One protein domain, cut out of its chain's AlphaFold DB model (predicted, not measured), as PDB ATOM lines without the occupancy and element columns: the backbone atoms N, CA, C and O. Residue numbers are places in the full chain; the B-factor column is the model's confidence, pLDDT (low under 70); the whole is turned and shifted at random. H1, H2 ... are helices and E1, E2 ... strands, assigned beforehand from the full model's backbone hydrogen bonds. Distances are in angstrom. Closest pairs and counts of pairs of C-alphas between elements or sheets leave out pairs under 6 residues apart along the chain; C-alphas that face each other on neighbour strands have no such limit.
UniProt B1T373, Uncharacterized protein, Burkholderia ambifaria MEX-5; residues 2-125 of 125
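AT A GLANCE: This is residues 2 to 125 of the 125 residues of an uncharacterized protein of Burkholderia ambifaria MEX-5 (UniProt B1T373). A strongly twisted sheet of four strands has one helix, H2, packed lengthwise on one face, while the short H4 is on the opposite face. The long helix H5 starts by the edge strand E1, crosses H2 about perpendicular and sticks out with residues 118 to 125; H1 is near H2, and E2 and H3 lie beyond the end of the sheet where E3 begins and E4 ends. The printed part has 124 residues with five named helices and five named strands, in the order H1 H2 E1 E2 E3 E4 H3 E5 H4 H5. The sheet's order is E1 E3 E4 E5, all antiparallel, and the class is mixed, helices and strands. The whole is compact, with a radius of gyration of the C-alphas of 14.4 A and spans of 46 by 34 by 28 A.

IN THESE COORDINATES: The sheet holds E1, residues 39 to 43, 12.9 A; E3, residues 61 to 65, 13.7 A; E4, residues 71 to 75, 13.9 A; and E5, residues 87 to 90. C-alpha 39 stands at (-29.776, -12.669, 29.381). H2, residues 21 to 35, is 20.4 A long, and H1, residues 2 to 11, is 14.4 A long, beginning with C-alpha 2 at (-35.025, -3.446, 45.029). H5, residues 103 to 123, is 30.6 A long and ends with C-alpha 123 at (-18.225, 15.769, 34.748). The short elements are E2, residues 48 to 50; H3, residues 78 to 81; and H4, residues 91 to 94.

HOW THE PARTS SIT: E1 and E3 are antiparallel at 152 degrees, with N 41 and O 63 within hydrogen-bond range at 2.8 A. E3 and E4 form a hairpin, with N 74 and O 62 at 2.8 A; in E4 and E5, N 73 and O 89 are 2.9 A apart. H2 and the sheet form two layers, a helix on one face: H2 is over E1 and E3 at a height of 8.2 A and runs along the strands, at 5 degrees to E3 on the local plane. Their closest C-alphas are Ser 25 and Trp 61, 5.4 A. H4 is on the opposite face, over none of the strands, but only just, with 2 of its C-alphas falling on E4. H5 only grazes the sheet, with residues 103 to 110. H2 and H5 only just touch, with 3 pairs of C-alphas within 8 A, the closest Leu 22 and Val 110 at 7.4 A. H1 and H2 are close but not clearly touching, Leu 5 and Ala 24 having the closest C-alphas at 6.6 A. E2 pairs with no named strand. In H1 and H2 every O i to N i+4 pair is within hydrogen-bond range, in H5 16 of 17; H3 and H4 are too short for such a pair.

THE WHOLE: The C-alphas of Met 53 and Lys 125, the two farthest apart, are 46.9 A apart. The printed part has no cut and no long link. Mean pLDDT of the printed part is 92.2; residues 120 to 125 are under 70.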
ATOM      1  N   ARG A   2     -34.124  -4.470  44.477       92.19
ATOM      2  CA  ARG A   2     -35.025  -3.446  45.029       92.19
ATOM      3  C   ARG A   2     -34.393  -2.605  46.148       92.19
ATOM      4  O   ARG A   2     -34.361  -1.392  46.029       92.19
ATOM      5  N   ASP A   3     -33.796  -3.233  47.156       93.00
ATOM      6  CA  ASP A   3     -33.180  -2.504  48.280       93.00
ATOM      7  C   ASP A   3     -32.043  -1.571  47.835       93.00
ATOM      8  O   ASP A   3     -31.843  -0.494  48.392       93.00
ATOM      9  N   THR A   4     -31.272  -1.978  46.819       92.06
ATOM     10  CA  THR A   4     -30.223  -1.132  46.235       92.06
ATOM     11  C   THR A   4     -30.835   0.075  45.538       92.06
ATOM     12  O   THR A   4     -30.345   1.182  45.740       92.06
ATOM     13  N   LEU A   5     -31.908  -0.125  44.763       92.31
ATOM     14  CA  LEU A   5     -32.660   0.966  44.145       92.31
ATOM     15  C   LEU A   5     -33.153   1.946  45.217       92.31
ATOM     16  O   LEU A   5     -32.854   3.128  45.129       92.31
ATOM     17  N   GLU A   6     -33.820   1.468  46.267       92.38
ATOM     18  CA  GLU A   6     -34.345   2.322  47.343       92.38
ATOM     19  C   GLU A   6     -33.250   3.131  48.049       92.38
ATOM     20  O   GLU A   6     -33.440   4.312  48.345       92.38
ATOM     21  N   ARG A   7     -32.071   2.536  48.271       91.69
ATOM     22  CA  ARG A   7     -30.916   3.258  48.826       91.69
ATOM     23  C   ARG A   7     -30.414   4.352  47.890       91.69
ATOM     24  O   ARG A   7     -30.107   5.439  48.371       91.69
ATOM     25  N   VAL A   8     -30.326   4.077  46.588       89.56
ATOM     26  CA  VAL A   8     -29.930   5.085  45.591       89.56
ATOM     27  C   VAL A   8     -30.936   6.232  45.586       89.56
ATOM     28  O   VAL A   8     -30.527   7.379  45.722       89.56
ATOM     29  N   LEU A   9     -32.235   5.929  45.529       90.19
ATOM     30  CA  LEU A   9     -33.297   6.939  45.550       90.19
ATOM     31  C   LEU A   9     -33.238   7.803  46.815       90.19
ATOM     32  O   LEU A   9     -33.258   9.026  46.720       90.19
ATOM     33  N   THR A  10     -33.040   7.177  47.978       91.31
ATOM     34  CA  THR A  10     -32.890   7.882  49.262       91.31
ATOM     35  C   THR A  10     -31.700   8.844  49.256       91.31
ATOM     36  O   THR A  10     -31.820   9.982  49.698       91.31
ATOM     37  N   VAL A  11     -30.534   8.409  48.764       91.12
ATOM     38  CA  VAL A  11     -29.327   9.257  48.706       91.12
ATOM     39  C   VAL A  11     -29.469  10.371  47.664       91.12
ATOM     40  O   VAL A  11     -28.877  11.435  47.825       91.12
ATOM     41  N   SER A  12     -30.260  10.144  46.617       86.31
ATOM     42  CA  SER A  12     -30.563  11.122  45.570       86.31
ATOM     43  C   SER A  12     -31.730  12.061  45.901       86.31
ATOM     44  O   SER A  12     -32.103  12.848  45.036       86.31
ATOM     45  N   ASP A  13     -32.289  11.998  47.116       89.69
ATOM     46  CA  ASP A  13     -33.451  12.796  47.551       89.69
ATOM     47  C   ASP A  13     -34.681  12.623  46.633       89.69
ATOM     48  O   ASP A  13     -35.435  13.558  46.359       89.69
ATOM     49  N   ILE A  14     -34.868  11.404  46.117       88.62
ATOM     50  CA  ILE A  14     -36.030  11.013  45.314       88.62
ATOM     51  C   ILE A  14     -36.988  10.233  46.212       88.62
ATOM     52  O   ILE A  14     -36.645   9.165  46.721       88.62
ATOM     53  N   ASP A  15     -38.199  10.765  46.388       86.50
ATOM     54  CA  ASP A  15     -39.231  10.132  47.206       86.50
ATOM     55  C   ASP A  15     -39.991   9.055  46.419       86.50
ATOM     56  O   ASP A  15     -40.657   9.325  45.415       86.50
ATOM     57  N   GLY A  16     -39.899   7.817  46.900       87.69
ATOM     58  CA  GLY A  16     -40.563   6.665  46.303       87.69
ATOM     59  C   GLY A  16     -40.068   6.314  44.898       87.69
ATOM     60  O   GLY A  16     -39.015   6.742  44.435       87.69
ATOM     61  N   THR A  17     -40.833   5.463  44.218       89.38
ATOM     62  CA  THR A  17     -40.420   4.839  42.952       89.38
ATOM     63  C   THR A  17     -41.041   5.491  41.732       89.38
ATOM     64  O   THR A  17     -40.701   5.117  40.615       89.38
ATOM     65  N   LEU A  18     -41.974   6.430  41.889       89.81
ATOM     66  CA  LEU A  18     -42.713   7.007  40.766       89.81
ATOM     67  C   LEU A  18     -41.759   7.647  39.748       89.81
ATOM     68  O   LEU A  18     -40.942   8.498  40.082       89.81
ATOM     69  N   GLY A  19     -41.868   7.218  38.487       89.81
ATOM     70  CA  GLY A  19     -41.018   7.704  37.399       89.81
ATOM     71  C   GLY A  19     -39.608   7.100  37.346       89.81
ATOM     72  O   GLY A  19     -38.839   7.483  36.470       89.81
ATOM     73  N   THR A  20     -39.267   6.143  38.218       93.31
ATOM     74  CA  THR A  20     -37.919   5.541  38.278       93.31
ATOM     75  C   THR A  20     -37.820   4.192  37.560       93.31
ATOM     76  O   THR A  20     -36.816   3.493  37.694       93.31
ATOM     77  N   CYS A  21     -38.869   3.768  36.849       95.94
ATOM     78  CA  CYS A  21     -38.972   2.420  36.284       95.94
ATOM     79  C   CYS A  21     -37.914   2.132  35.211       95.94
ATOM     80  O   CYS A  21     -37.396   1.016  35.147       95.94
ATOM     81  N   LEU A  22     -37.517   3.136  34.422       95.62
ATOM     82  CA  LEU A  22     -36.458   2.981  33.424       95.62
ATOM     83  C   LEU A  22     -35.097   2.737  34.088       95.62
ATOM     84  O   LEU A  22     -34.408   1.775  33.754       95.62
ATOM     85  N   GLN A  23     -34.723   3.567  35.064       94.75
ATOM     86  CA  GLN A  23     -33.458   3.431  35.789       94.75
ATOM     87  C   GLN A  23     -33.420   2.137  36.605       94.75
ATOM     88  O   GLN A  23     -32.407   1.440  36.621       94.75
ATOM     89  N   ALA A  24     -34.541   1.784  37.237       96.38
ATOM     90  CA  ALA A  24     -34.712   0.517  37.933       96.38
ATOM     91  C   ALA A  24     -34.524  -0.684  36.996       96.38
ATOM     92  O   ALA A  24     -33.833  -1.637  37.359       96.38
ATOM     93  N   SER A  25     -35.086  -0.622  35.786       97.75
ATOM     94  CA  SER A  25     -34.921  -1.667  34.773       97.75
ATOM     95  C   SER A  25     -33.469  -1.775  34.317       97.75
ATOM     96  O   SER A  25     -32.922  -2.870  34.323       97.75
ATOM     97  N   ILE A  26     -32.797  -0.659  34.021       96.38
ATOM     98  CA  ILE A  26     -31.372  -0.659  33.643       96.38
ATOM     99  C   ILE A  26     -30.504  -1.271  34.755       96.38
ATOM    100  O   ILE A  26     -29.674  -2.141  34.488       96.38
ATOM    101  N   LEU A  27     -30.723  -0.868  36.012       95.50
ATOM    102  CA  LEU A  27     -30.013  -1.429  37.165       95.50
ATOM    103  C   LEU A  27     -30.241  -2.943  37.284       95.50
ATOM    104  O   LEU A  27     -29.305  -3.700  37.557       95.50
ATOM    105  N   LEU A  28     -31.486  -3.388  37.101       97.19
ATOM    106  CA  LEU A  28     -31.843  -4.800  37.170       97.19
ATOM    107  C   LEU A  28     -31.214  -5.599  36.022       97.19
ATOM    108  O   LEU A  28     -30.655  -6.659  36.293       97.19
ATOM    109  N   GLN A  29     -31.236  -5.082  34.789       97.06
ATOM    110  CA  GLN A  29     -30.584  -5.690  33.626       97.06
ATOM    111  C   GLN A  29     -29.103  -5.953  33.905       97.06
ATOM    112  O   GLN A  29     -28.661  -7.097  33.868       97.06
ATOM    113  N   GLN A  30     -28.358  -4.906  34.276       94.38
ATOM    114  CA  GLN A  30     -26.924  -5.002  34.561       94.38
ATOM    115  C   GLN A  30     -26.626  -5.988  35.695       94.38
ATOM    116  O   GLN A  30     -25.613  -6.687  35.674       94.38
ATOM    117  N   SER A  31     -27.515  -6.062  36.687       94.94
ATOM    118  CA  SER A  31     -27.362  -6.992  37.805       94.94
ATOM    119  C   SER A  31     -27.603  -8.445  37.389       94.94
ATOM    120  O   SER A  31     -26.883  -9.336  37.835       94.94
ATOM    121  N   LEU A  32     -28.606  -8.697  36.548       95.06
ATOM    122  CA  LEU A  32     -28.931 -10.036  36.051       95.06
ATOM    123  C   LEU A  32     -27.836 -10.570  35.123       95.06
ATOM    124  O   LEU A  32     -27.369 -11.693  35.314       95.06
ATOM    125  N   GLU A  33     -27.367  -9.743  34.192       94.00
ATOM    126  CA  GLU A  33     -26.284 -10.099  33.271       94.00
ATOM    127  C   GLU A  33     -24.948 -10.269  34.011       94.00
ATOM    128  O   GLU A  33     -24.197 -11.205  33.744       94.00
ATOM    129  N   GLY A  34     -24.652  -9.392  34.977       92.50
ATOM    130  CA  GLY A  34     -23.372  -9.384  35.688       92.50
ATOM    131  C   GLY A  34     -23.244 -10.414  36.813       92.50
ATOM    132  O   GLY A  34     -22.130 -10.847  37.110       92.50
ATOM    133  N   PHE A  35     -24.350 -10.800  37.460       92.38
ATOM    134  CA  PHE A  35     -24.309 -11.622  38.680       92.38
ATOM    135  C   PHE A  35     -25.191 -12.872  38.649       92.38
ATOM    136  O   PHE A  35     -25.009 -13.735  39.509       92.38
ATOM    137  N   ALA A  36     -26.134 -12.986  37.709       87.06
ATOM    138  CA  ALA A  36     -27.075 -14.107  37.648       87.06
ATOM    139  C   ALA A  36     -26.973 -14.939  36.358       87.06
ATOM    140  O   ALA A  36     -27.768 -15.858  36.189       87.06
ATOM    141  N   ALA A  37     -26.023 -14.626  35.464       86.25
ATOM    142  CA  ALA A  37     -25.842 -15.299  34.171       86.25
ATOM    143  C   ALA A  37     -27.148 -15.414  33.354       86.25
ATOM    144  O   ALA A  37     -27.375 -16.382  32.635       86.25
ATOM    145  N   CYS A  38     -28.027 -14.421  33.491       93.00
ATOM    146  CA  CYS A  38     -29.271 -14.344  32.739       93.00
ATOM    147  C   CYS A  38     -29.107 -13.327  31.617       93.00
ATOM    148  O   CYS A  38     -28.648 -12.209  31.864       93.00
ATOM    149  N   GLU A  39     -29.542 -13.678  30.411       95.88
ATOM    150  CA  GLU A  39     -29.776 -12.669  29.381       95.88
ATOM    151  C   GLU A  39     -30.971 -11.819  29.816       95.88
ATOM    152  O   GLU A  39     -31.994 -12.358  30.246       95.88
ATOM    153  N   ALA A  40     -30.848 -10.496  29.736       97.00
ATOM    154  CA  ALA A  40     -31.890  -9.579  30.171       97.00
ATOM    155  C   ALA A  40     -32.066  -8.447  29.158       97.00
ATOM    156  O   ALA A  40     -31.110  -7.854  28.670       97.00
ATOM    157  N   VAL A  41     -33.315  -8.120  28.850       97.12
ATOM    158  CA  VAL A  41     -33.671  -7.044  27.928       97.12
ATOM    159  C   VAL A  41     -34.689  -6.143  28.600       97.12
ATOM    160  O   VAL A  41     -35.725  -6.605  29.081       97.12
ATOM    161  N   VAL A  42     -34.406  -4.841  28.608       97.81
ATOM    162  CA  VAL A  42     -35.387  -3.835  29.017       97.81
ATOM    163  C   VAL A  42     -36.500  -3.763  27.972       97.81
ATOM    164  O   VAL A  42     -36.242  -3.572  26.781       97.81
ATOM    165  N   ARG A  43     -37.744  -3.893  28.424       97.88
ATOM    166  CA  ARG A  43     -38.962  -3.750  27.619       97.88
ATOM    167  C   ARG A  43     -39.796  -2.586  28.137       97.88
ATOM    168  O   ARG A  43     -39.666  -2.200  29.293       97.88
ATOM    169  N   GLY A  44     -40.616  -2.017  27.262       94.62
ATOM    170  CA  GLY A  44     -41.402  -0.814  27.526       94.62
ATOM    171  C   GLY A  44     -41.697  -0.071  26.228       94.62
ATOM    172  O   GLY A  44     -41.939  -0.710  25.204       94.62
ATOM    173  N   GLY A  45     -41.641   1.262  26.258       84.25
ATOM    174  CA  GLY A  45     -41.879   2.118  25.091       84.25
ATOM    175  C   GLY A  45     -43.310   2.655  25.042       84.25
ATOM    176  O   GLY A  45     -43.794   3.197  26.030       84.25
ATOM    177  N   ASP A  46     -43.975   2.517  23.894       84.19
ATOM    178  CA  ASP A  46     -45.405   2.824  23.704       84.19
ATOM    179  C   ASP A  46     -46.344   1.716  24.228       84.19
ATOM    180  O   ASP A  46     -47.567   1.866  24.205       84.19
ATOM    181  N   GLY A  47     -45.768   0.618  24.721       88.38
ATOM    182  CA  GLY A  47     -46.439  -0.393  25.529       88.38
ATOM    183  C   GLY A  47     -46.549   0.010  27.000       88.38
ATOM    184  O   GLY A  47     -46.386   1.176  27.367       88.38
ATOM    185  N   GLY A  48     -46.820  -0.956  27.878       94.44
ATOM    186  CA  GLY A  48     -47.036  -0.618  29.277       94.44
ATOM    187  C   GLY A  48     -47.305  -1.764  30.235       94.44
ATOM    188  O   GLY A  48     -47.306  -2.941  29.869       94.44
ATOM    189  N   ALA A  49     -47.561  -1.368  31.478       96.81
ATOM    190  CA  ALA A  49     -48.028  -2.221  32.553       96.81
ATOM    191  C   ALA A  49     -49.501  -1.933  32.861       96.81
ATOM    192  O   ALA A  49     -49.955  -0.783  32.843       96.81
ATOM    193  N   ARG A  50     -50.253  -2.991  33.148       97.06
ATOM    194  CA  ARG A  50     -51.645  -2.917  33.569       97.06
ATOM    195  C   ARG A  50     -51.716  -2.784  35.083       97.06
ATOM    196  O   ARG A  50     -51.129  -3.595  35.801       97.06
ATOM    197  N   ASP A  51     -52.441  -1.792  35.576       96.25
ATOM    198  CA  ASP A  51     -52.642  -1.599  37.008       96.25
ATOM    199  C   ASP A  51     -53.661  -2.571  37.611       96.25
ATOM    200  O   ASP A  51     -54.364  -3.307  36.911       96.25
ATOM    201  N   SER A  52     -53.733  -2.575  38.942       94.81
ATOM    202  CA  SER A  52     -54.680  -3.401  39.705       94.81
ATOM    203  C   SER A  52     -56.160  -3.106  39.408       94.81
ATOM    204  O   SER A  52     -57.019  -3.935  39.712       94.81
ATOM    205  N   MET A  53     -56.469  -1.969  38.778       95.44
ATOM    206  CA  MET A  53     -57.813  -1.590  38.322       95.44
ATOM    207  C   MET A  53     -58.053  -1.922  36.841       95.44
ATOM    208  O   MET A  53     -59.173  -1.792  36.343       95.44
ATOM    209  N   GLY A  54     -57.027  -2.390  36.133       94.62
ATOM    210  CA  GLY A  54     -57.084  -2.816  34.749       94.62
ATOM    211  C   GLY A  54     -56.736  -1.748  33.708       94.62
ATOM    212  O   GLY A  54     -56.905  -2.053  32.523       94.62
ATOM    213  N   ALA A  55     -56.269  -0.558  34.097       96.44
ATOM    214  CA  ALA A  55     -55.830   0.495  33.176       96.44
ATOM    215  C   ALA A  55     -54.360   0.315  32.764       96.44
ATOM    216  O   ALA A  55     -53.552  -0.200  33.531       96.44
ATOM    217  N   TRP A  56     -54.022   0.727  31.541       95.88
ATOM    218  CA  TRP A  56     -52.672   0.608  30.983       95.88
ATOM    219  C   TRP A  56     -51.882   1.902  31.145       95.88
ATOM    220  O   TRP A  56     -52.394   2.981  30.841       95.88
ATOM    221  N   HIS A  57     -50.624   1.772  31.559       95.25
ATOM    222  CA  HIS A  57     -49.706   2.884  31.798       95.25
ATOM    223  C   HIS A  57     -48.338   2.594  31.189       95.25
ATOM    224  O   HIS A  57     -47.871   1.458  31.247       95.25
ATOM    225  N   GLY A  58     -47.678   3.622  30.651       95.31
ATOM    226  CA  GLY A  58     -46.302   3.496  30.168       95.31
ATOM    227  C   GLY A  58     -45.374   3.044  31.294       95.31
ATOM    228  O   GLY A  58     -45.400   3.613  32.386       95.31
ATOM    229  N   HIS A  59     -44.577   2.006  31.038       96.81
ATOM    230  CA  HIS A  59     -43.719   1.393  32.050       96.81
ATOM    231  C   HIS A  59     -42.522   0.678  31.433       96.81
ATOM    232  O   HIS A  59     -42.568   0.302  30.262       96.81
ATOM    233  N   TYR A  60     -41.485   0.454  32.240       97.94
ATOM    234  CA  TYR A  60     -40.318  -0.338  31.865       97.94
ATOM    235  C   TYR A  60     -40.118  -1.507  32.831       97.94
ATOM    236  O   TYR A  60     -40.273  -1.349  34.040       97.94
ATOM    237  N   TRP A  61     -39.770  -2.672  32.287       98.31
ATOM    238  CA  TRP A  61     -39.477  -3.903  33.031       98.31
ATOM    239  C   TRP A  61     -38.378  -4.707  32.326       98.31
ATOM    240  O   TRP A  61     -37.897  -4.320  31.257       98.31
ATOM    241  N   ILE A  62     -37.990  -5.844  32.904       98.38
ATOM    242  CA  ILE A  62     -37.069  -6.804  32.289       98.38
ATOM    243  C   ILE A  62     -37.820  -8.012  31.760       98.38
ATOM    244  O   ILE A  62     -38.614  -8.609  32.482       98.38
ATOM    245  N   GLU A  63     -37.500  -8.421  30.537       98.19
ATOM    246  CA  GLU A  63     -37.705  -9.790  30.066       98.19
ATOM    247  C   GLU A  63     -36.349 -10.472  29.939       98.19
ATOM    248  O   GLU A  63     -35.411  -9.877  29.413       98.19
ATOM    249  N   GLY A  64     -36.232 -11.704  30.421       97.12
ATOM    250  CA  GLY A  64     -34.957 -12.406  30.428       97.12
ATOM    251  C   GLY A  64     -35.076 -13.908  30.244       97.12
ATOM    252  O   GLY A  64     -36.177 -14.469  30.236       97.12
ATOM    253  N   VAL A  65     -33.916 -14.535  30.077       97.38
ATOM    254  CA  VAL A  65     -33.751 -15.981  29.917       97.38
ATOM    255  C   VAL A  65     -32.605 -16.446  30.808       97.38
ATOM    256  O   VAL A  65     -31.494 -15.920  30.725       97.38
ATOM    257  N   CYS A  66     -32.883 -17.410  31.683       91.19
ATOM    258  CA  CYS A  66     -31.874 -18.070  32.512       91.19
ATOM    259  C   CYS A  66     -31.120 -19.154  31.716       91.19
ATOM    260  O   CYS A  66     -31.596 -19.613  30.679       91.19
ATOM    261  N   GLU A  67     -29.976 -19.630  32.225       89.38
ATOM    262  CA  GLU A  67     -29.176 -20.692  31.575       89.38
ATOM    263  C   GLU A  67     -29.954 -21.999  31.323       89.38
ATOM    264  O   GLU A  67     -29.651 -22.737  30.387       89.38
ATOM    265  N   ASP A  68     -30.973 -22.287  32.136       90.00
ATOM    266  CA  ASP A  68     -31.857 -23.449  31.988       90.00
ATOM    267  C   ASP A  68     -32.957 -23.259  30.923       90.00
ATOM    268  O   ASP A  68     -33.782 -24.152  30.713       90.00
ATOM    269  N   GLY A  69     -32.966 -22.114  30.233       92.88
ATOM    270  CA  GLY A  69     -33.959 -21.749  29.225       92.88
ATOM    271  C   GLY A  69     -35.259 -21.193  29.806       92.88
ATOM    272  O   GLY A  69     -36.229 -21.019  29.066       92.88
ATOM    273  N   TYR A  70     -35.324 -20.919  31.112       94.56
ATOM    274  CA  TYR A  70     -36.517 -20.341  31.716       94.56
ATOM    275  C   TYR A  70     -36.691 -18.870  31.317       94.56
ATOM    276  O   TYR A  70     -35.872 -18.014  31.654       94.56
ATOM    277  N   HIS A  71     -37.792 -18.578  30.619       97.62
ATOM    278  CA  HIS A  71     -38.171 -17.227  30.217       97.62
ATOM    279  C   HIS A  71     -38.987 -16.536  31.313       97.62
ATOM    280  O   HIS A  71     -40.027 -17.048  31.740       97.62
ATOM    281  N   PHE A  72     -38.572 -15.336  31.712       97.75
ATOM    282  CA  PHE A  72     -39.225 -14.589  32.785       97.75
ATOM    283  C   PHE A  72     -39.449 -13.120  32.440       97.75
ATOM    284  O   PHE A  72     -38.770 -12.550  31.587       97.75
ATOM    285  N   ALA A  73     -40.380 -12.506  33.166       98.25
ATOM    286  CA  ALA A  73     -40.462 -11.062  33.323       98.25
ATOM    287  C   ALA A  73     -40.179 -10.682  34.781       98.25
ATOM    288  O   ALA A  73     -40.647 -11.365  35.697       98.25
ATOM    289  N   ALA A  74     -39.431  -9.604  34.999       98.19
ATOM    290  CA  ALA A  74     -39.112  -9.077  36.320       98.19
ATOM    291  C   ALA A  74     -39.292  -7.554  36.373       98.19
ATOM    292  O   ALA A  74     -38.845  -6.829  35.485       98.19
ATOM    293  N   ASP A  75     -39.913  -7.074  37.445       98.00
ATOM    294  CA  ASP A  75     -40.205  -5.661  37.681       98.00
ATOM    295  C   ASP A  75     -40.028  -5.350  39.169       98.00
ATOM    296  O   ASP A  75     -40.691  -5.941  40.022       98.00
ATOM    297  N   ILE A  76     -39.107  -4.439  39.483       97.81
ATOM    298  CA  ILE A  76     -38.803  -4.006  40.858       97.81
ATOM    299  C   ILE A  76     -39.442  -2.654  41.197       97.81
ATOM    300  O   ILE A  76     -39.018  -1.998  42.148       97.81
ATOM    301  N   THR A  77     -40.416  -2.219  40.400       97.19
ATOM    302  CA  THR A  77     -41.182  -0.972  40.541       97.19
ATOM    303  C   THR A  77     -42.683  -1.187  40.327       97.19
ATOM    304  O   THR A  77     -43.429  -0.234  40.120       97.19
ATOM    305  N   ALA A  78     -43.158  -2.435  40.386       96.19
ATOM    306  CA  ALA A  78     -44.557  -2.766  40.113       96.19
ATOM    307  C   ALA A  78     -45.536  -2.170  41.152       96.19
ATOM    308  O   ALA A  78     -46.736  -2.043  40.884       96.19
ATOM    309  N   ASP A  79     -45.029  -1.736  42.313       95.62
ATOM    310  CA  ASP A  79     -45.776  -0.987  43.328       95.62
ATOM    311  C   ASP A  79     -46.345   0.340  42.806       95.62
ATOM    312  O   ASP A  79     -47.373   0.791  43.311       95.62
ATOM    313  N   GLN A  80     -45.779   0.904  41.730       94.00
ATOM    314  CA  GLN A  80     -46.338   2.068  41.029       94.00
ATOM    315  C   GLN A  80     -47.785   1.857  40.545       94.00
ATOM    316  O   GLN A  80     -48.519   2.826  40.365       94.00
ATOM    317  N   PHE A  81     -48.208   0.601  40.357       94.88
ATOM    318  CA  PHE A  81     -49.525   0.245  39.816       94.88
ATOM    319  C   PHE A  81     -50.401  -0.550  40.797       94.88
ATOM    320  O   PHE A  81     -51.402  -1.169  40.412       94.88
ATOM    321  N   GLY A  82     -50.039  -0.532  42.083       94.31
ATOM    322  CA  GLY A  82     -50.767  -1.234  43.143       94.31
ATOM    323  C   GLY A  82     -50.468  -2.733  43.227       94.31
ATOM    324  O   GLY A  82     -51.241  -3.475  43.834       94.31
ATOM    325  N   TRP A  83     -49.368  -3.191  42.627       95.44
ATOM    326  CA  TRP A  83     -48.871  -4.559  42.781       95.44
ATOM    327  C   TRP A  83     -47.851  -4.666  43.922       95.44
ATOM    328  O   TRP A  83     -47.550  -3.694  44.615       95.44
ATOM    329  N   LEU A  84     -47.311  -5.870  44.137       96.31
ATOM    330  CA  LEU A  84     -46.169  -6.044  45.034       96.31
ATOM    331  C   LEU A  84     -44.954  -5.268  44.492       96.31
ATOM    332  O   LEU A  84     -44.779  -5.235  43.277       96.31
ATOM    333  N   PRO A  85     -44.073  -4.720  45.352       96.00
ATOM    334  CA  PRO A  85     -42.909  -3.940  44.909       96.00
ATOM    335  C   PRO A  85     -41.959  -4.689  43.973       96.00
ATOM    336  O   PRO A  85     -41.273  -4.076  43.161       96.00
ATOM    337  N   VAL A  86     -41.909  -6.017  44.100       97.56
ATOM    338  CA  VAL A  86     -41.143  -6.897  43.223       97.56
ATOM    339  C   VAL A  86     -42.071  -7.960  42.662       97.56
ATOM    340  O   VAL A  86     -42.724  -8.689  43.412       97.56
ATOM    341  N   ILE A  87     -42.086  -8.073  41.340       96.94
ATOM    342  CA  ILE A  87     -42.778  -9.117  40.597       96.94
ATOM    343  C   ILE A  87     -41.744  -9.875  39.770       96.94
ATOM    344  O   ILE A  87     -40.919  -9.272  39.089       96.94
ATOM    345  N   VAL A  88     -41.808 -11.204  39.829       96.88
ATOM    346  CA  VAL A  88     -41.111 -12.108  38.910       96.88
ATOM    347  C   VAL A  88     -42.126 -13.144  38.455       96.88
ATOM    348  O   VAL A  88     -42.759 -13.793  39.290       96.88
ATOM    349  N   LEU A  89     -42.326 -13.266  37.149       97.44
ATOM    350  CA  LEU A  89     -43.328 -14.149  36.557       97.44
ATOM    351  C   LEU A  89     -42.726 -14.949  35.400       97.44
ATOM    352  O   LEU A  89     -41.829 -14.439  34.724       97.44
ATOM    353  N   PRO A  90     -43.250 -16.155  35.120       97.88
ATOM    354  CA  PRO A  90     -43.121 -16.761  33.798       97.88
ATOM    355  C   PRO A  90     -43.515 -15.761  32.702       97.88
ATOM    356  O   PRO A  90     -44.478 -15.000  32.868       97.88
ATOM    357  N   LEU A  91     -42.773 -15.734  31.594       97.56
ATOM    358  CA  LEU A  91     -42.966 -14.718  30.555       97.56
ATOM    359  C   LEU A  91     -44.360 -14.761  29.906       97.56
ATOM    360  O   LEU A  91     -44.915 -13.722  29.559       97.56
ATOM    361  N   ASP A  92     -44.934 -15.948  29.749       97.00
ATOM    362  CA  ASP A  92     -46.289 -16.158  29.237       97.00
ATOM    363  C   ASP A  92     -47.352 -15.578  30.182       97.00
ATOM    364  O   ASP A  92     -48.200 -14.799  29.746       97.00
ATOM    365  N   ALA A  93     -47.252 -15.859  31.483       97.06
ATOM    366  CA  ALA A  93     -48.137 -15.297  32.504       97.06
ATOM    367  C   ALA A  93     -47.990 -13.769  32.627       97.06
ATOM    368  O   ALA A  93     -48.955 -13.058  32.914       97.06
ATOM    369  N   ALA A  94     -46.790 -13.239  32.378       97.38
ATOM    370  CA  ALA A  94     -46.533 -11.804  32.414       97.38
ATOM    371  C   ALA A  94     -47.331 -11.023  31.356       97.38
ATOM    372  O   ALA A  94     -47.623  -9.849  31.577       97.38
ATOM    373  N   ARG A  95     -47.747 -11.655  30.246       96.00
ATOM    374  CA  ARG A  95     -48.499 -10.995  29.158       96.00
ATOM    375  C   ARG A  95     -49.875 -10.478  29.567       96.00
ATOM    376  O   ARG A  95     -50.404  -9.587  28.910       96.00
ATOM    377  N   GLU A  96     -50.441 -10.970  30.667       95.31
ATOM    378  CA  GLU A  96     -51.681 -10.417  31.230       95.31
ATOM    379  C   GLU A  96     -51.487  -9.025  31.851       95.31
ATOM    380  O   GLU A  96     -52.454  -8.273  32.018       95.31
ATOM    381  N   ARG A  97     -50.243  -8.696  32.222       95.88
ATOM    382  CA  ARG A  97     -49.881  -7.481  32.963       95.88
ATOM    383  C   ARG A  97     -48.942  -6.561  32.202       95.88
ATOM    384  O   ARG A  97     -48.974  -5.368  32.460       95.88
ATOM    385  N   TYR A  98     -48.136  -7.091  31.292       97.69
ATOM    386  CA  TYR A  98     -47.113  -6.345  30.572       97.69
ATOM    387  C   TYR A  98     -47.263  -6.553  29.073       97.69
ATOM    388  O   TYR A  98     -47.232  -7.685  28.575       97.69
ATOM    389  N   GLN A  99     -47.382  -5.445  28.352       97.38
ATOM    390  CA  GLN A  99     -47.443  -5.429  26.900       97.38
ATOM    391  C   GLN A  99     -46.231  -4.663  26.368       97.38
ATOM    392  O   GLN A  99     -46.181  -3.448  26.560       97.38
ATOM    393  N   PRO A 100     -45.260  -5.332  25.715       95.69
ATOM    394  CA  PRO A 100     -44.115  -4.653  25.125       95.69
ATOM    395  C   PRO A 100     -44.583  -3.696  24.030       95.69
ATOM    396  O   PRO A 100     -45.508  -4.006  23.274       95.69
ATOM    397  N   GLY A 101     -43.950  -2.529  23.987       94.19
ATOM    398  CA  GLY A 101     -44.096  -1.580  22.898       94.19
ATOM    399  C   GLY A 101     -43.137  -1.864  21.747       94.19
ATOM    400  O   GLY A 101     -42.583  -2.957  21.620       94.19
ATOM    401  N   ASP A 102     -42.919  -0.848  20.925       94.75
ATOM    402  CA  ASP A 102     -41.935  -0.824  19.857       94.75
ATOM    403  C   ASP A 102     -40.500  -0.918  20.401       94.75
ATOM    404  O   ASP A 102     -40.022  -0.076  21.173       94.75
ATOM    405  N   ASP A 103     -39.784  -1.946  19.943       94.19
ATOM    406  CA  ASP A 103     -38.427  -2.255  20.389       94.19
ATOM    407  C   ASP A 103     -37.425  -1.145  20.038       94.19
ATOM    408  O   ASP A 103     -36.512  -0.877  20.822       94.19
ATOM    409  N   ALA A 104     -37.588  -0.463  18.899       94.44
ATOM    410  CA  ALA A 104     -36.682   0.616  18.499       94.44
ATOM    411  C   ALA A 104     -36.831   1.841  19.415       94.44
ATOM    412  O   ALA A 104     -35.835   2.442  19.833       94.44
ATOM    413  N   THR A 105     -38.067   2.175  19.782       93.81
ATOM    414  CA  THR A 105     -38.398   3.242  20.732       93.81
ATOM    415  C   THR A 105     -37.874   2.923  22.131       93.81
ATOM    416  O   THR A 105     -37.269   3.787  22.782       93.81
ATOM    417  N   CYS A 106     -38.048   1.678  22.586       95.06
ATOM    418  CA  CYS A 106     -37.491   1.214  23.855       95.06
ATOM    419  C   CYS A 106     -35.958   1.326  23.850       95.06
ATOM    420  O   CYS A 106     -35.381   1.987  24.717       95.06
ATOM    421  N   TRP A 107     -35.301   0.779  22.823       94.69
ATOM    422  CA  TRP A 107     -33.845   0.818  22.673       94.69
ATOM    423  C   TRP A 107     -33.288   2.244  22.662       94.69
ATOM    424  O   TRP A 107     -32.302   2.526  23.348       94.69
ATOM    425  N   PHE A 108     -33.917   3.160  21.919       95.12
ATOM    426  CA  PHE A 108     -33.484   4.558  21.855       95.12
ATOM    427  C   PHE A 108     -33.568   5.228  23.230       95.12
ATOM    428  O   PHE A 108     -32.647   5.938  23.641       95.12
ATOM    429  N   THR A 109     -34.646   4.965  23.968       95.19
ATOM    430  CA  THR A 109     -34.853   5.522  25.309       95.19
ATOM    431  C   THR A 109     -33.819   4.996  26.303       95.19
ATOM    432  O   THR A 109     -33.185   5.788  27.001       95.19
ATOM    433  N   VAL A 110     -33.581   3.681  26.310       95.19
ATOM    434  CA  VAL A 110     -32.564   3.038  27.157       95.19
ATOM    435  C   VAL A 110     -31.165   3.565  26.830       95.19
ATOM    436  O   VAL A 110     -30.414   3.932  27.731       95.19
ATOM    437  N   SER A 111     -30.827   3.673  25.543       94.31
ATOM    438  CA  SER A 111     -29.513   4.150  25.091       94.31
ATOM    439  C   SER A 111     -29.253   5.605  25.489       94.31
ATOM    440  O   SER A 111     -28.157   5.939  25.940       94.31
ATOM    441  N   ASN A 112     -30.261   6.473  25.368       94.62
ATOM    442  CA  ASN A 112     -30.154   7.864  25.805       94.62
ATOM    443  C   ASN A 112     -29.964   7.977  27.318       94.62
ATOM    444  O   ASN A 112     -29.161   8.796  27.770       94.62
ATOM    445  N   GLU A 113     -30.684   7.170  28.097       94.44
ATOM    446  CA  GLU A 113     -30.575   7.199  29.554       94.44
ATOM    447  C   GLU A 113     -29.209   6.687  30.026       94.44
ATOM    448  O   GLU A 113     -28.557   7.343  30.838       94.44
ATOM    449  N   LEU A 114     -28.702   5.599  29.440       92.25
ATOM    450  CA  LEU A 114     -27.330   5.136  29.674       92.25
ATOM    451  C   LEU A 114     -26.296   6.213  29.319       92.25
ATOM    452  O   LEU A 114     -25.351   6.442  30.076       92.25
ATOM    453  N   GLY A 115     -26.491   6.914  28.199       92.19
ATOM    454  CA  GLY A 115     -25.645   8.039  27.800       92.19
ATOM    455  C   GLY A 115     -25.638   9.173  28.830       92.19
ATOM    456  O   GLY A 115     -24.573   9.703  29.148       92.19
ATOM    457  N   ARG A 116     -26.801   9.515  29.402       89.88
ATOM    458  CA  ARG A 116     -26.906  10.503  30.489       89.88
ATOM    459  C   ARG A 116     -26.193  10.036  31.752       89.88
ATOM    460  O   ARG A 116     -25.391  10.792  32.290       89.88
ATOM    461  N   MET A 117     -26.440   8.801  32.191       86.00
ATOM    462  CA  MET A 117     -25.809   8.227  33.385       86.00
ATOM    463  C   MET A 117     -24.280   8.249  33.281       86.00
ATOM    464  O   MET A 117     -23.603   8.688  34.208       86.00
ATOM    465  N   LEU A 118     -23.725   7.837  32.137       84.81
ATOM    466  CA  LEU A 118     -22.278   7.847  31.899       84.81
ATOM    467  C   LEU A 118     -21.716   9.268  31.743       84.81
ATOM    468  O   LEU A 118     -20.611   9.543  32.206       84.81
ATOM    469  N   GLY A 119     -22.470  10.174  31.115       77.00
ATOM    470  CA  GLY A 119     -22.093  11.579  30.965       77.00
ATOM    471  C   GLY A 119     -21.959  12.306  32.304       77.00
ATOM    472  O   GLY A 119     -20.995  13.042  32.499       77.00
ATOM    473  N   THR A 120     -22.863  12.048  33.253       63.69
ATOM    474  CA  THR A 120     -22.807  12.622  34.609       63.69
ATOM    475  C   THR A 120     -21.543  12.191  35.361       63.69
ATOM    476  O   THR A 120     -20.868  13.029  35.953       63.69
ATOM    477  N   VAL A 121     -21.137  10.920  35.251       60.22
ATOM    478  CA  VAL A 121     -19.926  10.380  35.911       60.22
ATOM    479  C   VAL A 121     -18.628  11.028  35.400       60.22
ATOM    480  O   VAL A 121     -17.620  11.053  36.105       60.22
ATOM    481  N   MET A 122     -18.631  11.561  34.177       57.81
ATOM    482  CA  MET A 122     -17.450  12.161  33.545       57.81
ATOM    483  C   MET A 122     -17.273  13.658  33.843       57.81
ATOM    484  O   MET A 122     -16.195  14.184  33.579       57.81
ATOM    485  N   ILE A 123     -18.294  14.342  34.373       54.84
ATOM    486  CA  ILE A 123     -18.225  15.769  34.748       54.84
ATOM    487  C   ILE A 123     -17.743  15.941  36.202       54.84
ATOM    488  O   ILE A 123     -17.241  17.000  36.567       54.84
ATOM    489  N   GLU A 124     -17.836  14.893  37.024       50.28
ATOM    490  CA  GLU A 124     -17.443  14.898  38.442       50.28
ATOM    491  C   GLU A 124     -15.978  14.477  38.706       50.28
ATOM    492  O   GLU A 124     -15.609  14.211  39.852       50.28
ATOM    493  N   LYS A 125     -15.125  14.417  37.672       43.34
ATOM    494  CA  LYS A 125     -13.673  14.176  37.793       43.34
ATOM    495  C   LYS A 125     -12.864  15.407  37.410       43.34
ATOM    496  O   LYS A 125     -11.847  15.649  38.096       43.34
TER     497      LYS A 125